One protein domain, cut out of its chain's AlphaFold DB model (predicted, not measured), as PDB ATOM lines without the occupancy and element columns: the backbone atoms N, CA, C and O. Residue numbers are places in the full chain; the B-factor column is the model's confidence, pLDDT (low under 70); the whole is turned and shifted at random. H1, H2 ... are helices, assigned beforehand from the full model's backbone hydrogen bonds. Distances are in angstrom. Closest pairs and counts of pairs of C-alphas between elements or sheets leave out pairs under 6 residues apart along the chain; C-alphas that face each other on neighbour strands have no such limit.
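This is residues 410 to 470 of the 596 residues of the protein "zf-4CXXC_R1 domain-containing protein" of Auxenochlorella protothecoides (UniProt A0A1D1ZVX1). One long, unbent helix, H1, makes the length of this rod-like model, and after a turn of the chain through residues 443 to 449 a shorter helix, H2, folds back side by side with the later part of H1. The two helices make a loose pair with few contacts, and the first part of H1, residues 410 to 423, sticks out as a bare arm beyond the stretch beside H2. The printed part has 61 residues with two named helices, H1 then H2, and no named strand; its class is all helix. It is extended, with a radius of gyration of the C-alphas of 16.5 A and spans of 56 by 21 by 12 A.

H1 is residues 410 to 442 and measures 48.5 A from its first C-alpha at (-8.391, 3.645, -10.156) to its last at (7.214, -0.895, 35.503). H2 is residues 450 to 470, 30.0 A from first to last C-alpha, and ends with C-alpha 470 at (9.629, -6.077, 8.469).

H1 and H2 are close but not clearly touching, with 2 pairs of C-alphas within 8 A. Their closest C-alphas, those of Ala 431 and Ala 464, are 7.0 A apart. Their lines stand at a shallow tilt of 20 degrees, and they run opposite ways. Their centres are 17.5 A apart. In both H1 and H2 every O i to N i+4 pair is within hydrogen-bond range.

The two C-alphas farthest apart are those of Ser 410 and Ser 447, at 56.2 A. The printed part has no cut, and the link from H1 to H2, 7 residues, is short. Residues 443 to 452, of which 450 to 452 belong to H2, stand free. The mean pLDDT of the printed part is 74.1; among the residues under 70 are 442 to 448 and 464 to 470.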
ATOM      1  N   SER A 410      -8.907   2.512 -10.937       80.56
ATOM      2  CA  SER A 410      -8.391   3.645 -10.156       80.56
ATOM      3  C   SER A 410      -9.093   3.783  -8.804       80.56
ATOM      4  O   SER A 410      -8.440   4.108  -7.805       80.56
ATOM      5  N   LYS A 411     -10.412   3.557  -8.754       86.38
ATOM      6  CA  LYS A 411     -11.197   3.566  -7.512       86.38
ATOM      7  C   LYS A 411     -10.754   2.435  -6.587       86.38
ATOM      8  O   LYS A 411     -10.461   2.717  -5.425       86.38
ATOM      9  N   GLU A 412     -10.616   1.217  -7.105       88.75
ATOM     10  CA  GLU A 412     -10.142   0.048  -6.353       88.75
ATOM     11  C   GLU A 412      -8.756   0.304  -5.751       88.75
ATOM     12  O   GLU A 412      -8.576   0.241  -4.537       88.75
ATOM     13  N   ARG A 413      -7.802   0.771  -6.561       83.06
ATOM     14  CA  ARG A 413      -6.445   1.106  -6.095       83.06
ATOM     15  C   ARG A 413      -6.424   2.193  -5.014       83.06
ATOM     16  O   ARG A 413      -5.603   2.164  -4.095       83.06
ATOM     17  N   LYS A 414      -7.307   3.194  -5.115       85.00
ATOM     18  CA  LYS A 414      -7.452   4.233  -4.080       85.00
ATOM     19  C   LYS A 414      -8.030   3.652  -2.790       85.00
ATOM     20  O   LYS A 414      -7.591   4.065  -1.714       85.00
ATOM     21  N   ALA A 415      -8.979   2.720  -2.887       90.88
ATOM     22  CA  ALA A 415      -9.554   2.027  -1.740       90.88
ATOM     23  C   ALA A 415      -8.507   1.149  -1.036       90.88
ATOM     24  O   ALA A 415      -8.345   1.263   0.181       90.88
ATOM     25  N   GLU A 416      -7.715   0.386  -1.792       88.81
ATOM     26  CA  GLU A 416      -6.601  -0.415  -1.266       88.81
ATOM     27  C   GLU A 416      -5.570   0.452  -0.533       88.81
ATOM     28  O   GLU A 416      -5.202   0.167   0.610       88.81
ATOM     29  N   LEU A 417      -5.151   1.574  -1.133       84.94
ATOM     30  CA  LEU A 417      -4.208   2.495  -0.493       84.94
ATOM     31  C   LEU A 417      -4.789   3.114   0.789       84.94
ATOM     32  O   LEU A 417      -4.068   3.331   1.768       84.94
ATOM     33  N   ALA A 418      -6.088   3.422   0.802       85.69
ATOM     34  CA  ALA A 418      -6.764   3.927   1.991       85.69
ATOM     35  C   ALA A 418      -6.821   2.866   3.103       85.69
ATOM     36  O   ALA A 418      -6.554   3.191   4.266       85.69
ATOM     37  N   GLN A 419      -7.100   1.608   2.754       89.19
ATOM     38  CA  GLN A 419      -7.113   0.483   3.688       89.19
ATOM     39  C   GLN A 419      -5.718   0.211   4.259       89.19
ATOM     40  O   GLN A 419      -5.578   0.103   5.479       89.19
ATOM     41  N   ALA A 420      -4.681   0.219   3.418       85.62
ATOM     42  CA  ALA A 420      -3.292   0.086   3.851       85.62
ATOM     43  C   ALA A 420      -2.905   1.197   4.842       85.62
ATOM     44  O   ALA A 420      -2.419   0.919   5.936       85.62
ATOM     45  N   ARG A 421      -3.227   2.463   4.533       85.69
ATOM     46  CA  ARG A 421      -2.976   3.599   5.443       85.69
ATOM     47  C   ARG A 421      -3.717   3.470   6.775       85.69
ATOM     48  O   ARG A 421      -3.183   3.881   7.806       85.69
ATOM     49  N   LYS A 422      -4.944   2.937   6.769       89.69
ATOM     50  CA  LYS A 422      -5.717   2.679   7.994       89.69
ATOM     51  C   LYS A 422      -5.044   1.598   8.842       89.69
ATOM     52  O   LYS A 422      -4.886   1.807  10.043       89.69
ATOM     53  N   ALA A 423      -4.603   0.506   8.220       86.44
ATOM     54  CA  ALA A 423      -3.889  -0.575   8.894       86.44
ATOM     55  C   ALA A 423      -2.566  -0.088   9.512       86.44
ATOM     56  O   ALA A 423      -2.319  -0.338  10.689       86.44
ATOM     57  N   THR A 424      -1.769   0.703   8.784       84.75
ATOM     58  CA  THR A 424      -0.520   1.277   9.316       84.75
ATOM     59  C   THR A 424      -0.766   2.170  10.534       84.75
ATOM     60  O   THR A 424      -0.055   2.072  11.528       84.75
ATOM     61  N   ARG A 425      -1.796   3.030  10.501       85.31
ATOM     62  CA  ARG A 425      -2.142   3.881  11.657       85.31
ATOM     63  C   ARG A 425      -2.573   3.061  12.871       85.31
ATOM     64  O   ARG A 425      -2.186   3.405  13.983       85.31
ATOM     65  N   ALA A 426      -3.351   2.001  12.659       87.00
ATOM     66  CA  ALA A 426      -3.760   1.097  13.730       87.00
ATOM     67  C   ALA A 426      -2.552   0.373  14.348       87.00
ATOM     68  O   ALA A 426      -2.458   0.300  15.568       87.00
ATOM     69  N   ALA A 427      -1.595  -0.071  13.527       81.44
ATOM     70  CA  ALA A 427      -0.362  -0.696  14.004       81.44
ATOM     71  C   ALA A 427       0.500   0.265  14.843       81.44
ATOM     72  O   ALA A 427       0.985  -0.119  15.902       81.44
ATOM     73  N   ILE A 428       0.638   1.528  14.418       79.19
ATOM     74  CA  ILE A 428       1.374   2.553  15.185       79.19
ATOM     75  C   ILE A 428       0.706   2.814  16.541       79.19
ATOM     76  O   ILE A 428       1.397   2.921  17.553       79.19
ATOM     77  N   LEU A 429      -0.627   2.918  16.575       84.62
ATOM     78  CA  LEU A 429      -1.364   3.104  17.828       84.62
ATOM     79  C   LEU A 429      -1.189   1.900  18.760       84.62
ATOM     80  O   LEU A 429      -0.845   2.095  19.920       84.62
ATOM     81  N   ALA A 430      -1.323   0.678  18.241       84.75
ATOM     82  CA  ALA A 430      -1.129  -0.541  19.022       84.75
ATOM     83  C   ALA A 430       0.296  -0.653  19.596       84.75
ATOM     84  O   ALA A 430       0.457  -1.024  20.754       84.75
ATOM     85  N   ALA A 431       1.322  -0.283  18.820       82.38
ATOM     86  CA  ALA A 431       2.704  -0.252  19.298       82.38
ATOM     87  C   ALA A 431       2.899   0.768  20.432       82.38
ATOM     88  O   ALA A 431       3.540   0.466  21.437       82.38
ATOM     89  N   ARG A 432       2.294   1.959  20.310       81.88
ATOM     90  CA  ARG A 432       2.341   2.981  21.365       81.88
ATOM     91  C   ARG A 432       1.614   2.530  22.632       81.88
ATOM     92  O   ARG A 432       2.100   2.770  23.732       81.88
ATOM     93  N   ASP A 433       0.459   1.886  22.492       83.38
ATOM     94  CA  ASP A 433      -0.316   1.398  23.635       83.38
ATOM     95  C   ASP A 433       0.425   0.259  24.363       83.38
ATOM     96  O   ASP A 433       0.408   0.211  25.593       83.38
ATOM     97  N   GLN A 434       1.156  -0.595  23.634       80.00
ATOM     98  CA  GLN A 434       2.074  -1.578  24.227       80.00
ATOM     99  C   GLN A 434       3.224  -0.911  24.998       80.00
ATOM    100  O   GLN A 434       3.537  -1.342  26.106       80.00
ATOM    101  N   GLU A 435       3.832   0.151  24.457       77.88
ATOM    102  CA  GLU A 435       4.897   0.906  25.136       77.88
ATOM    103  C   GLU A 435       4.392   1.550  26.440       77.88
ATOM    104  O   GLU A 435       5.035   1.436  27.485       77.88
ATOM    105  N   ILE A 436       3.194   2.149  26.411       77.12
ATOM    106  CA  ILE A 436       2.533   2.694  27.605       77.12
ATOM    107  C   ILE A 436       2.261   1.582  28.626       77.12
ATOM    108  O   ILE A 436       2.534   1.773  29.809       77.12
ATOM    109  N   ALA A 437       1.761   0.420  28.195       75.38
ATOM    110  CA  ALA A 437       1.481  -0.700  29.092       75.38
ATOM    111  C   ALA A 437       2.746  -1.217  29.799       75.38
ATOM    112  O   ALA A 437       2.703  -1.486  31.000       75.38
ATOM    113  N   VAL A 438       3.881  -1.299  29.092       76.56
ATOM    114  CA  VAL A 438       5.178  -1.660  29.690       76.56
ATOM    115  C   VAL A 438       5.614  -0.616  30.719       76.56
ATOM    116  O   VAL A 438       6.001  -0.981  31.828       76.56
ATOM    117  N   LEU A 439       5.510   0.677  30.393       68.81
ATOM    118  CA  LEU A 439       5.864   1.757  31.320       68.81
ATOM    119  C   LEU A 439       5.000   1.734  32.587       68.81
ATOM    120  O   LEU A 439       5.540   1.849  33.683       68.81
ATOM    121  N   VAL A 440       3.686   1.532  32.451       74.94
ATOM    122  CA  VAL A 440       2.758   1.436  33.590       74.94
ATOM    123  C   VAL A 440       3.084   0.218  34.460       74.94
ATOM    124  O   VAL A 440       3.222   0.370  35.669       74.94
ATOM    125  N   ALA A 441       3.308  -0.958  33.862       70.88
ATOM    126  CA  ALA A 441       3.675  -2.170  34.604       70.88
ATOM    127  C   ALA A 441       5.026  -2.049  35.340       70.88
ATOM    128  O   ALA A 441       5.260  -2.738  36.331       70.88
ATOM    129  N   SER A 442       5.911  -1.161  34.878       63.84
ATOM    130  CA  SER A 442       7.214  -0.895  35.503       63.84
ATOM    131  C   SER A 442       7.118   0.023  36.731       63.84
ATOM    132  O   SER A 442       8.044   0.061  37.539       63.84
ATOM    133  N   CYS A 443       6.020   0.771  36.889       59.75
ATOM    134  CA  CYS A 443       5.851   1.736  37.979       59.75
ATOM    135  C   CYS A 443       5.380   1.108  39.306       59.75
ATOM    136  O   CYS A 443       5.539   1.739  40.349       59.75
ATOM    137  N   ASP A 444       4.889  -0.133  39.307       55.97
ATOM    138  CA  ASP A 444       4.236  -0.755  40.473       55.97
ATOM    139  C   ASP A 444       5.183  -1.458  41.476       55.97
ATOM    140  O   ASP A 444       4.780  -2.386  42.174       55.97
ATOM    141  N   GLY A 445       6.432  -0.991  41.644       55.31
ATOM    142  CA  GLY A 445       7.159  -1.267  42.903       55.31
ATOM    143  C   GLY A 445       8.631  -1.681  42.851       55.31
ATOM    144  O   GLY A 445       9.130  -2.222  43.839       55.31
ATOM    145  N   ARG A 446       9.373  -1.410  41.774       59.41
ATOM    146  CA  ARG A 446      10.847  -1.437  41.817       59.41
ATOM    147  C   ARG A 446      11.408  -0.099  41.361       59.41
ATOM    148  O   ARG A 446      11.038   0.399  40.305       59.41
ATOM    149  N   SER A 447      12.311   0.475  42.156       54.47
ATOM    150  CA  SER A 447      13.100   1.642  41.765       54.47
ATOM    151  C   SER A 447      14.076   1.226  40.663       54.47
ATOM    152  O   SER A 447      15.211   0.844  40.945       54.47
ATOM    153  N   MET A 448      13.607   1.229  39.418       56.41
ATOM    154  CA  MET A 448      14.483   1.106  38.259       56.41
ATOM    155  C   MET A 448      15.352   2.353  38.153       56.41
ATOM    156  O   MET A 448      14.889   3.473  38.402       56.41
ATOM    157  N   THR A 449      16.619   2.167  37.804       73.56
ATOM    158  CA  THR A 449      17.510   3.304  37.565       73.56
ATOM    159  C   THR A 449      17.157   3.964  36.225       73.56
ATOM    160  O   THR A 449      16.613   3.330  35.318       73.56
ATOM    161  N   LEU A 450      17.470   5.258  36.075       62.97
ATOM    162  CA  LEU A 450      17.249   6.010  34.827       62.97
ATOM    163  C   LEU A 450      17.892   5.332  33.602       62.97
ATOM    164  O   LEU A 450      17.396   5.469  32.485       62.97
ATOM    165  N   GLU A 451      18.981   4.596  33.815       72.25
ATOM    166  CA  GLU A 451      19.717   3.871  32.779       72.25
ATOM    167  C   GLU A 451      18.968   2.622  32.312       72.25
ATOM    168  O   GLU A 451      18.836   2.400  31.107       72.25
ATOM    169  N   GLU A 452      18.393   1.846  33.232       72.62
ATOM    170  CA  GLU A 452      17.584   0.678  32.873       72.62
ATOM    171  C   GLU A 452      16.284   1.094  32.164       72.62
ATOM    172  O   GLU A 452      15.832   0.435  31.224       72.62
ATOM    173  N   GLN A 453      15.712   2.233  32.561       64.56
ATOM    174  CA  GLN A 453      14.533   2.805  31.917       64.56
ATOM    175  C   GLN A 453      14.850   3.285  30.487       64.56
ATOM    176  O   GLN A 453      14.067   3.048  29.565       64.56
ATOM    177  N   ALA A 454      16.020   3.896  30.270       71.00
ATOM    178  CA  ALA A 454      16.485   4.292  28.940       71.00
ATOM    179  C   ALA A 454      16.798   3.082  28.042       71.00
ATOM    180  O   ALA A 454      16.483   3.115  26.849       71.00
ATOM    181  N   ALA A 455      17.362   2.007  28.603       77.94
ATOM    182  CA  ALA A 455      17.651   0.773  27.877       77.94
ATOM    183  C   ALA A 455      16.369   0.071  27.403       77.94
ATOM    184  O   ALA A 455      16.274  -0.303  26.234       77.94
ATOM    185  N   LEU A 456      15.346  -0.022  28.262       73.31
ATOM    186  CA  LEU A 456      14.048  -0.601  27.898       73.31
ATOM    187  C   LEU A 456      13.331   0.200  26.804       73.31
ATOM    188  O   LEU A 456      12.777  -0.389  25.875       73.31
ATOM    189  N   VAL A 457      13.373   1.534  26.872       71.06
ATOM    190  CA  VAL A 457      12.792   2.401  25.831       71.06
ATOM    191  C   VAL A 457      13.565   2.274  24.514       71.06
ATOM    192  O   VAL A 457      12.956   2.207  23.447       71.06
ATOM    193  N   ALA A 458      14.898   2.192  24.558       73.38
ATOM    194  CA  ALA A 458      15.717   1.981  23.365       73.38
ATOM    195  C   ALA A 458      15.445   0.614  22.716       73.38
ATOM    196  O   ALA A 458      15.338   0.526  21.492       73.38
ATOM    197  N   GLU A 459      15.265  -0.437  23.517       74.06
ATOM    198  CA  GLU A 459      14.955  -1.781  23.028       74.06
ATOM    199  C   GLU A 459      13.534  -1.875  22.451       74.06
ATOM    200  O   GLU A 459      13.330  -2.459  21.383       74.06
ATOM    201  N   ALA A 460      12.549  -1.247  23.102       65.50
ATOM    202  CA  ALA A 460      11.187  -1.139  22.581       65.50
ATOM    203  C   ALA A 460      11.157  -0.368  21.251       65.50
ATOM    204  O   ALA A 460      10.502  -0.799  20.297       65.50
ATOM    205  N   ARG A 461      11.929   0.722  21.149       68.81
ATOM    206  CA  ARG A 461      12.076   1.507  19.920       68.81
ATOM    207  C   ARG A 461      12.765   0.717  18.808       68.81
ATOM    208  O   ARG A 461      12.275   0.730  17.684       68.81
ATOM    209  N   ALA A 462      13.821  -0.034  19.119       70.88
ATOM    210  CA  ALA A 462      14.494  -0.910  18.160       70.88
ATOM    211  C   ALA A 462      13.571  -2.040  17.669       70.88
ATOM    212  O   ALA A 462      13.544  -2.338  16.475       70.88
ATOM    213  N   ARG A 463      12.750  -2.632  18.551       71.81
ATOM    214  CA  ARG A 463      11.726  -3.620  18.162       71.81
ATOM    215  C   ARG A 463      10.630  -3.007  17.288       71.81
ATOM    216  O   ARG A 463      10.213  -3.640  16.320       71.81
ATOM    217  N   ALA A 464      10.193  -1.782  17.579       58.28
ATOM    218  CA  ALA A 464       9.224  -1.062  16.755       58.28
ATOM    219  C   ALA A 464       9.798  -0.686  15.375       58.28
ATOM    220  O   ALA A 464       9.118  -0.846  14.362       58.28
ATOM    221  N   GLU A 465      11.057  -0.245  15.316       64.19
ATOM    222  CA  GLU A 465      11.773   0.058  14.069       64.19
ATOM    223  C   GLU A 465      12.015  -1.215  13.236       64.19
ATOM    224  O   GLU A 465      11.781  -1.207  12.026       64.19
ATOM    225  N   ALA A 466      12.359  -2.339  13.871       64.19
ATOM    226  CA  ALA A 466      12.486  -3.638  13.210       64.19
ATOM    227  C   ALA A 466      11.137  -4.177  12.695       64.19
ATOM    228  O   ALA A 466      11.067  -4.696  11.583       64.19
ATOM    229  N   ALA A 467      10.044  -4.006  13.447       58.88
ATOM    230  CA  ALA A 467       8.696  -4.375  13.006       58.88
ATOM    231  C   ALA A 467       8.182  -3.472  11.864       58.88
ATOM    232  O   ALA A 467       7.506  -3.945  10.946       58.88
ATOM    233  N   ALA A 468       8.531  -2.182  11.869       52.97
ATOM    234  CA  ALA A 468       8.257  -1.255  10.768       52.97
ATOM    235  C   ALA A 468       9.070  -1.603   9.506       52.97
ATOM    236  O   ALA A 468       8.539  -1.556   8.393       52.97
ATOM    237  N   ALA A 469      10.327  -2.024   9.672       55.47
ATOM    238  CA  ALA A 469      11.160  -2.524   8.583       55.47
ATOM    239  C   ALA A 469      10.629  -3.855   8.012       55.47
ATOM    240  O   ALA A 469      10.556  -4.013   6.794       55.47
ATOM    241  N   ALA A 470      10.178  -4.777   8.870       49.69
ATOM    242  CA  ALA A 470       9.629  -6.077   8.469       49.69
ATOM    243  C   ALA A 470       8.237  -5.986   7.814       49.69
ATOM    244  O   ALA A 470       7.897  -6.808   6.968       49.69
TER     245      ALA A 470